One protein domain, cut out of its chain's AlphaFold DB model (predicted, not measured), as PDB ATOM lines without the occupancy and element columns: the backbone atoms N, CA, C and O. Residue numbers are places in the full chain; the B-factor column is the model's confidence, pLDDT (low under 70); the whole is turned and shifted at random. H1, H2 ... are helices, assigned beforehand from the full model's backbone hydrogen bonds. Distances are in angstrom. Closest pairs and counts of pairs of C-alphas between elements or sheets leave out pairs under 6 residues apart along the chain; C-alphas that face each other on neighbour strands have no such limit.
ATOM      1  N   LEU A  44      11.916   5.412 -46.964       38.94
ATOM      2  CA  LEU A  44      10.882   4.623 -46.297       38.94
ATOM      3  C   LEU A  44      11.226   4.494 -44.806       38.94
ATOM      4  O   LEU A  44      12.345   4.130 -44.446       38.94
ATOM      5  N   VAL A  45      10.260   4.750 -43.924       39.22
ATOM      6  CA  VAL A  45      10.406   4.474 -42.486       39.22
ATOM      7  C   VAL A  45      10.179   2.978 -42.257       39.22
ATOM      8  O   VAL A  45       9.080   2.542 -41.926       39.22
ATOM      9  N   ASP A  46      11.200   2.166 -42.537       44.28
ATOM     10  CA  ASP A  46      11.142   0.699 -42.427       44.28
ATOM     11  C   ASP A  46      12.215   0.092 -41.504       44.28
ATOM     12  O   ASP A  46      12.278  -1.131 -41.356       44.28
ATOM     13  N   GLY A  47      13.071   0.920 -40.894       38.34
ATOM     14  CA  GLY A  47      14.169   0.449 -40.044       38.34
ATOM     15  C   GLY A  47      15.288  -0.277 -40.810       38.34
ATOM     16  O   GLY A  47      16.157  -0.904 -40.217       38.34
ATOM     17  N   LYS A  48      15.299  -0.266 -42.142       38.31
ATOM     18  CA  LYS A  48      16.385  -0.860 -42.949       38.31
ATOM     19  C   LYS A  48      17.000   0.151 -43.905       38.31
ATOM     20  O   LYS A  48      18.185   0.075 -44.202       38.31
ATOM     21  N   THR A  49      16.194   1.108 -44.350       40.88
ATOM     22  CA  THR A  49      16.547   2.208 -45.256       40.88
ATOM     23  C   THR A  49      16.512   3.578 -44.574       40.88
ATOM     24  O   THR A  49      16.876   4.582 -45.188       40.88
ATOM     25  N   SER A  50      16.143   3.619 -43.286       39.06
ATOM     26  CA  SER A  50      16.290   4.784 -42.399       39.06
ATOM     27  C   SER A  50      17.760   5.148 -42.136       39.06
ATOM     28  O   SER A  50      18.053   6.264 -41.715       39.06
ATOM     29  N   TRP A  51      18.681   4.237 -42.464       31.56
ATOM     30  CA  TRP A  51      20.107   4.493 -42.642       31.56
ATOM     31  C   TRP A  51      20.466   4.493 -44.134       31.56
ATOM     32  O   TRP A  51      19.966   3.650 -44.883       31.56
ATOM     33  N   PRO A  52      21.415   5.326 -44.599       34.44
ATOM     34  CA  PRO A  52      22.019   5.108 -45.898       34.44
ATOM     35  C   PRO A  52      23.000   3.930 -45.798       34.44
ATOM     36  O   PRO A  52      24.207   4.135 -45.672       34.44
ATOM     37  N   ARG A  62      28.811  11.575 -49.149       41.69
ATOM     38  CA  ARG A  62      28.330  11.284 -47.794       41.69
ATOM     39  C   ARG A  62      27.846  12.600 -47.165       41.69
ATOM     40  O   ARG A  62      28.602  13.576 -47.241       41.69
ATOM     41  N   PRO A  63      26.635  12.673 -46.584       50.00
ATOM     42  CA  PRO A  63      26.247  13.854 -45.828       50.00
ATOM     43  C   PRO A  63      27.296  14.067 -44.730       50.00
ATOM     44  O   PRO A  63      27.579  13.158 -43.956       50.00
ATOM     45  N   GLN A  64      27.934  15.242 -44.715       51.81
ATOM     46  CA  GLN A  64      29.006  15.557 -43.756       51.81
ATOM     47  C   GLN A  64      28.495  15.592 -42.305       51.81
ATOM     48  O   GLN A  64      29.289  15.459 -41.379       51.81
ATOM     49  N   TYR A  65      27.174  15.694 -42.122       59.50
ATOM     50  CA  TYR A  65      26.478  15.597 -40.844       59.50
ATOM     51  C   TYR A  65      25.383  14.538 -40.950       59.50
ATOM     52  O   TYR A  65      24.421  14.703 -41.701       59.50
ATOM     53  N   LEU A  66      25.543  13.436 -40.219       66.06
ATOM     54  CA  LEU A  66      24.542  12.378 -40.172       66.06
ATOM     55  C   LEU A  66      23.447  12.780 -39.176       66.06
ATOM     56  O   LEU A  66      23.733  12.996 -37.993       66.06
ATOM     57  N   ARG A  67      22.208  12.910 -39.663       74.81
ATOM     58  CA  ARG A  67      21.028  13.020 -38.796       74.81
ATOM     59  C   ARG A  67      20.882  11.700 -38.047       74.81
ATOM     60  O   ARG A  67      21.111  10.645 -38.636       74.81
ATOM     61  N   ARG A  68      20.516  11.766 -36.773       79.69
ATOM     62  CA  ARG A  68      20.266  10.585 -35.943       79.69
ATOM     63  C   ARG A  68      18.793  10.538 -35.590       79.69
ATOM     64  O   ARG A  68      18.184  11.589 -35.429       79.69
ATOM     65  N   THR A  69      18.212   9.359 -35.478       84.81
ATOM     66  CA  THR A  69      16.914   9.220 -34.805       84.81
ATOM     67  C   THR A  69      17.071   9.531 -33.312       84.81
ATOM     68  O   THR A  69      18.193   9.630 -32.800       84.81
ATOM     69  N   LEU A  70      15.954   9.694 -32.601       83.94
ATOM     70  CA  LEU A  70      15.963   9.884 -31.148       83.94
ATOM     71  C   LEU A  70      16.755   8.779 -30.420       83.94
ATOM     72  O   LEU A  70      17.639   9.085 -29.617       83.94
ATOM     73  N   ASP A  71      16.521   7.510 -30.766       83.50
ATOM     74  CA  ASP A  71      17.217   6.369 -30.164       83.50
ATOM     75  C   ASP A  71      18.698   6.299 -30.548       83.50
ATOM     76  O   ASP A  71      19.540   6.040 -29.691       83.50
ATOM     77  N   GLN A  72      19.054   6.588 -31.802       84.25
ATOM     78  CA  GLN A  72      20.461   6.635 -32.237       84.25
ATOM     79  C   GLN A  72      21.258   7.726 -31.529       84.25
ATOM     80  O   GLN A  72      22.471   7.610 -31.348       84.25
ATOM     81  N   PHE A  73      20.602   8.834 -31.186       83.44
ATOM     82  CA  PHE A  73      21.237   9.906 -30.441       83.44
ATOM     83  C   PHE A  73      21.513   9.494 -28.994       83.44
ATOM     84  O   PHE A  73      22.610   9.744 -28.496       83.44
ATOM     85  N   TYR A  74      20.539   8.862 -28.341       80.62
ATOM     86  CA  TYR A  74      20.618   8.561 -26.916       80.62
ATOM     87  C   TYR A  74      21.363   7.262 -26.586       80.62
ATOM     88  O   TYR A  74      22.024   7.182 -25.552       80.62
ATOM     89  N   TYR A  75      21.315   6.264 -27.471       80.06
ATOM     90  CA  TYR A  75      21.941   4.957 -27.275       80.06
ATOM     91  C   TYR A  75      23.119   4.731 -28.238       80.06
ATOM     92  O   TYR A  75      23.061   3.844 -29.091       80.06
ATOM     93  N   PRO A  76      24.235   5.476 -28.104       78.56
ATOM     94  CA  PRO A  76      25.363   5.394 -29.036       78.56
ATOM     95  C   PRO A  76      26.102   4.048 -29.001       78.56
ATOM     96  O   PRO A  76      26.925   3.786 -29.872       78.56
ATOM     97  N   ALA A  77      25.851   3.220 -27.984       81.31
ATOM     98  CA  ALA A  77      26.455   1.900 -27.827       81.31
ATOM     99  C   ALA A  77      25.678   0.777 -28.538       81.31
ATOM    100  O   ALA A  77      26.156  -0.354 -28.560       81.31
ATOM    101  N   LEU A  78      24.480   1.053 -29.068       79.88
ATOM    102  CA  LEU A  78      23.703   0.061 -29.807       79.88
ATOM    103  C   LEU A  78      24.127   0.042 -31.277       79.88
ATOM    104  O   LEU A  78      24.135   1.077 -31.939       79.88
ATOM    105  N   ASP A  79      24.416  -1.154 -31.791       79.00
ATOM    106  CA  ASP A  79      24.776  -1.354 -33.200       79.00
ATOM    107  C   ASP A  79      23.566  -1.220 -34.147       79.00
ATOM    108  O   ASP A  79      23.727  -0.879 -35.318       79.00
ATOM    109  N   ASP A  80      22.354  -1.487 -33.647       82.44
ATOM    110  CA  ASP A  80      21.098  -1.402 -34.397       82.44
ATOM    111  C   ASP A  80      19.967  -0.846 -33.512       82.44
ATOM    112  O   ASP A  80      19.612  -1.423 -32.482       82.44
ATOM    113  N   THR A  81      19.388   0.279 -33.929       85.69
ATOM    114  CA  THR A  81      18.251   0.942 -33.269       85.69
ATOM    115  C   THR A  81      16.948   0.783 -34.036       85.69
ATOM    116  O   THR A  81      15.913   1.253 -33.577       85.69
ATOM    117  N   SER A  82      16.944   0.116 -35.186       82.88
ATOM    118  CA  SER A  82      15.833   0.157 -36.134       82.88
ATOM    119  C   SER A  82      14.512  -0.376 -35.590       82.88
ATOM    120  O   SER A  82      13.437   0.098 -35.964       82.88
ATOM    121  N   ALA A  83      14.577  -1.358 -34.689       83.19
ATOM    122  CA  ALA A  83      13.399  -1.842 -33.980       83.19
ATOM    123  C   ALA A  83      12.797  -0.766 -33.062       83.19
ATOM    124  O   ALA A  83      11.576  -0.666 -33.000       83.19
ATOM    125  N   ARG A  84      13.649   0.033 -32.402       83.50
ATOM    126  CA  ARG A  84      13.263   1.136 -31.509       83.50
ATOM    127  C   ARG A  84      12.771   2.347 -32.301       83.50
ATOM    128  O   ARG A  84      11.717   2.890 -32.007       83.50
ATOM    129  N   ASP A  85      13.441   2.664 -33.408       84.44
ATOM    130  CA  ASP A  85      13.050   3.741 -34.326       84.44
ATOM    131  C   ASP A  85      11.621   3.542 -34.866       84.44
ATOM    132  O   ASP A  85      10.815   4.475 -34.944       84.44
ATOM    133  N   GLY A  86      11.279   2.294 -35.203       84.06
ATOM    134  CA  GLY A  86       9.934   1.909 -35.630       84.06
ATOM    135  C   GLY A  86       8.900   1.839 -34.501       84.06
ATOM    136  O   GLY A  86       7.704   1.763 -34.795       84.06
ATOM    137  N   ASP A  87       9.340   1.854 -33.245       86.12
ATOM    138  CA  ASP A  87       8.495   1.802 -32.052       86.12
ATOM    139  C   ASP A  87       8.325   3.175 -31.385       86.12
ATOM    140  O   ASP A  87       7.577   3.282 -30.424       86.12
ATOM    141  N   GLN A  88       8.915   4.248 -31.931       87.75
ATOM    142  CA  GLN A  88       8.693   5.591 -31.392       87.75
ATOM    143  C   GLN A  88       7.196   5.922 -31.300       87.75
ATOM    144  O   GLN A  88       6.428   5.674 -32.243       87.75
ATOM    145  N   THR A  89       6.768   6.561 -30.206       89.38
ATOM    146  CA  THR A  89       5.362   6.955 -30.015       89.38
ATOM    147  C   THR A  89       4.835   7.760 -31.199       89.38
ATOM    148  O   THR A  89       3.764   7.468 -31.729       89.38
ATOM    149  N   ILE A  90       5.593   8.734 -31.700       87.88
ATOM    150  CA  ILE A  90       5.159   9.531 -32.855       87.88
ATOM    151  C   ILE A  90       4.915   8.671 -34.108       87.88
ATOM    152  O   ILE A  90       3.952   8.913 -34.840       87.88
ATOM    153  N   SER A  91       5.714   7.622 -34.319       88.69
ATOM    154  CA  SER A  91       5.600   6.708 -35.456       88.69
ATOM    155  C   SER A  91       4.336   5.848 -35.363       88.69
ATOM    156  O   SER A  91       3.634   5.640 -36.354       88.69
ATOM    157  N   LYS A  92       3.976   5.410 -34.152       88.56
ATOM    158  CA  LYS A  92       2.745   4.648 -33.865       88.56
ATOM    159  C   LYS A  92       1.462   5.475 -34.038       88.56
ATOM    160  O   LYS A  92       0.374   4.910 -34.196       88.56
ATOM    161  N   TRP A  93       1.586   6.801 -34.020       87.75
ATOM    162  CA  TRP A  93       0.478   7.760 -33.966       87.75
ATOM    163  C   TRP A  93       0.391   8.703 -35.171       87.75
ATOM    164  O   TRP A  93      -0.412   9.636 -35.175       87.75
ATOM    165  N   SER A  94       1.167   8.438 -36.219       85.19
ATOM    166  CA  SER A  94       1.198   9.221 -37.456       85.19
ATOM    167  C   SER A  94       1.093   8.328 -38.700       85.19
ATOM    168  O   SER A  94       0.958   7.107 -38.603       85.19
ATOM    169  N   GLY A  95       1.086   8.940 -39.886       79.06
ATOM    170  CA  GLY A  95       0.891   8.249 -41.161       79.06
ATOM    171  C   GLY A  95      -0.566   7.878 -41.451       79.06
ATOM    172  O   GLY A  95      -1.479   8.063 -40.640       79.06
ATOM    173  N   THR A  96      -0.812   7.336 -42.638       78.81
ATOM    174  CA  THR A  96      -2.150   7.145 -43.200       78.81
ATOM    175  C   THR A  96      -2.399   5.689 -43.607       78.81
ATOM    176  O   THR A  96      -1.524   5.036 -44.169       78.81
ATOM    177  N   PRO A  97      -3.588   5.123 -43.312       80.19
ATOM    178  CA  PRO A  97      -4.667   5.663 -42.479       80.19
ATOM    179  C   PRO A  97      -4.376   5.505 -40.975       80.19
ATOM    180  O   PRO A  97      -3.983   4.425 -40.520       80.19
ATOM    181  N   LEU A  98      -4.602   6.552 -40.179       78.19
ATOM    182  CA  LEU A  98      -4.441   6.481 -38.725       78.19
ATOM    183  C   LEU A  98      -5.570   5.643 -38.103       78.19
ATOM    184  O   LEU A  98      -6.755   5.904 -38.319       78.19
ATOM    185  N   LYS A  99      -5.206   4.623 -37.325       77.88
ATOM    186  CA  LYS A  99      -6.166   3.810 -36.566       77.88
ATOM    187  C   LYS A  99      -6.582   4.567 -35.301       77.88
ATOM    188  O   LYS A  99      -5.757   5.223 -34.678       77.88
ATOM    189  N   HIS A 100      -7.832   4.402 -34.855       73.75
ATOM    190  CA  HIS A 100      -8.353   5.032 -33.625       73.75
ATOM    191  C   HIS A 100      -7.505   4.732 -32.374       73.75
ATOM    192  O   HIS A 100      -7.445   5.522 -31.436       73.75
ATOM    193  N   ASN A 101      -6.854   3.566 -32.354       75.69
ATOM    194  CA  ASN A 101      -6.031   3.113 -31.242       75.69
ATOM    195  C   ASN A 101      -4.528   3.181 -31.523       75.69
ATOM    196  O   ASN A 101      -3.773   2.619 -30.739       75.69
ATOM    197  N   GLY A 102      -4.113   3.893 -32.574       79.94
ATOM    198  CA  GLY A 102      -2.722   3.899 -33.008       79.94
ATOM    199  C   GLY A 102      -2.352   2.543 -33.591       79.94
ATOM    200  O   GLY A 102      -3.226   1.756 -33.982       79.94
ATOM    201  N   ARG A 103      -1.057   2.278 -33.699       85.25
ATOM    202  CA  ARG A 103      -0.526   1.036 -34.263       85.25
ATOM    203  C   ARG A 103       0.589   0.499 -33.381       85.25
ATOM    204  O   ARG A 103       1.167   1.250 -32.608       85.25
ATOM    205  N   ASP A 104       0.912  -0.774 -33.569       82.94
ATOM    206  CA  ASP A 104       1.982  -1.424 -32.809       82.94
ATOM    207  C   ASP A 104       3.374  -1.049 -33.334       82.94
ATOM    208  O   ASP A 104       4.345  -1.166 -32.605       82.94
ATOM    209  N   LYS A 105       3.484  -0.626 -34.604       82.62
ATOM    210  CA  LYS A 105       4.738  -0.207 -35.250       82.62
ATOM    211  C   LYS A 105       4.504   0.858 -36.317       82.62
ATOM    212  O   LYS A 105       3.395   0.985 -36.853       82.62
ATOM    213  N   ALA A 106       5.578   1.565 -36.656       86.12
ATOM    214  CA  ALA A 106       5.664   2.459 -37.800       86.12
ATOM    215  C   ALA A 106       5.243   1.761 -39.102       86.12
ATOM    216  O   ALA A 106       5.524   0.585 -39.342       86.12
ATOM    217  N   VAL A 107       4.590   2.524 -39.967       84.00
ATOM    218  CA  VAL A 107       4.405   2.202 -41.387       84.00
ATOM    219  C   VAL A 107       5.201   3.206 -42.236       84.00
ATOM    220  O   VAL A 107       5.608   4.241 -41.705       84.00
ATOM    221  N   PRO A 108       5.387   2.967 -43.545       80.44
ATOM    222  CA  PRO A 108       6.313   3.749 -44.363       80.44
ATOM    223  C   PRO A 108       6.102   5.266 -44.390       80.44
ATOM    224  O   PRO A 108       7.063   5.994 -44.609       80.44
ATOM    225  N   ASP A 109       4.867   5.734 -44.187       79.81
ATOM    226  CA  ASP A 109       4.512   7.155 -44.149       79.81
ATOM    227  C   ASP A 109       4.357   7.700 -42.718       79.81
ATOM    228  O   ASP A 109       3.722   8.728 -42.513       79.81
ATOM    229  N   SER A 110       4.890   7.011 -41.709       84.81
ATOM    230  CA  SER A 110       4.876   7.514 -40.331       84.81
ATOM    231  C   SER A 110       5.919   8.614 -40.162       84.81
ATOM    232  O   SER A 110       7.003   8.556 -40.733       84.81
ATOM    233  N   ALA A 111       5.598   9.621 -39.361       82.62
ATOM    234  CA  ALA A 111       6.573  10.588 -38.891       82.62
ATOM    235  C   ALA A 111       7.498   9.932 -37.862       82.62
ATOM    236  O   ALA A 111       7.052   9.103 -37.077       82.62
ATOM    237  N   MET A 112       8.759  10.349 -37.842       84.25
ATOM    238  CA  MET A 112       9.780   9.891 -36.902       84.25
ATOM    239  C   MET A 112      10.528  11.109 -36.366       84.25
ATOM    240  O   MET A 112      10.780  12.058 -37.118       84.25
ATOM    241  N   ILE A 113      10.874  11.105 -35.078       82.31
ATOM    242  CA  ILE A 113      11.669  12.188 -34.500       82.31
ATOM    243  C   ILE A 113      13.139  11.959 -34.828       82.31
ATOM    244  O   ILE A 113      13.725  10.915 -34.534       82.31
ATOM    245  N   MET A 114      13.723  12.995 -35.424       80.44
ATOM    246  CA  MET A 114      15.136  13.077 -35.758       80.44
ATOM    247  C   MET A 114      15.800  14.138 -34.888       80.44
ATOM    248  O   MET A 114      15.234  15.205 -34.654       80.44
ATOM    249  N   VAL A 115      17.019  13.851 -34.457       80.06
ATOM    250  CA  VAL A 115      17.892  14.750 -33.714       80.06
ATOM    251  C   VAL A 115      18.943  15.309 -34.664       80.06
ATOM    252  O   VAL A 115      19.844  14.603 -35.136       80.06
ATOM    253  N   ASP A 116      18.823  16.608 -34.923       77.94
ATOM    254  CA  ASP A 116      19.796  17.378 -35.685       77.94
ATOM    255  C   ASP A 116      20.861  18.001 -34.795       77.94
ATOM    256  O   ASP A 116      20.650  18.286 -33.618       77.94
TER     257      ASP A 116
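What this domain is: This is residues 44 to 52 and 62 to 116 of the 485 residues of an uncharacterized protein of Alternaria tenuissima (UniProt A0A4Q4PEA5). What shape is this? There is little regular structure: a loose-looped, elongated run with three tiny helices along it, whose residues 93 to 116 fold back until 114 to 115 pair antiparallel with 68 to 69. What is printed? The printed part has 64 residues, 13 in named helices H1, H2, H3 in that order, with no named strand: all helix, compact, radius of gyration of the C-alphas 12.1 A, spans 39 by 22 by 19 A.

How they stand to each other: Which helices touch? H1, residues 70 to 74, and H2, residues 82 to 85, only just touch, with 3 pairs of C-alphas within 8 A; the closest, Asp 71 and Asp 85, are 6.4 A apart. And H3? H3, residues 89 to 92, is apart from H1 and only just apart from H2, closest C-alphas 8.1 A. What of their backbones? The O i to N i+4 pair in H1 is within hydrogen-bond range; H2 and H3 are too short for one.

Where its parts are: Where does H1 begin? C-alpha 70 is at (15.963, 9.884, -31.148); H1 is 6.4 A long, first to last C-alpha. Where does H3 end? C-alpha 92 is at (2.745, 4.648, -33.865).

The domain as a whole: Is there a cut? Residues 53 to 61 are not printed; C-alphas 52 and 62 are 9.0 A apart. Where is confidence low? In residues 44 to 52 and 62 to 66, pLDDT is under 70.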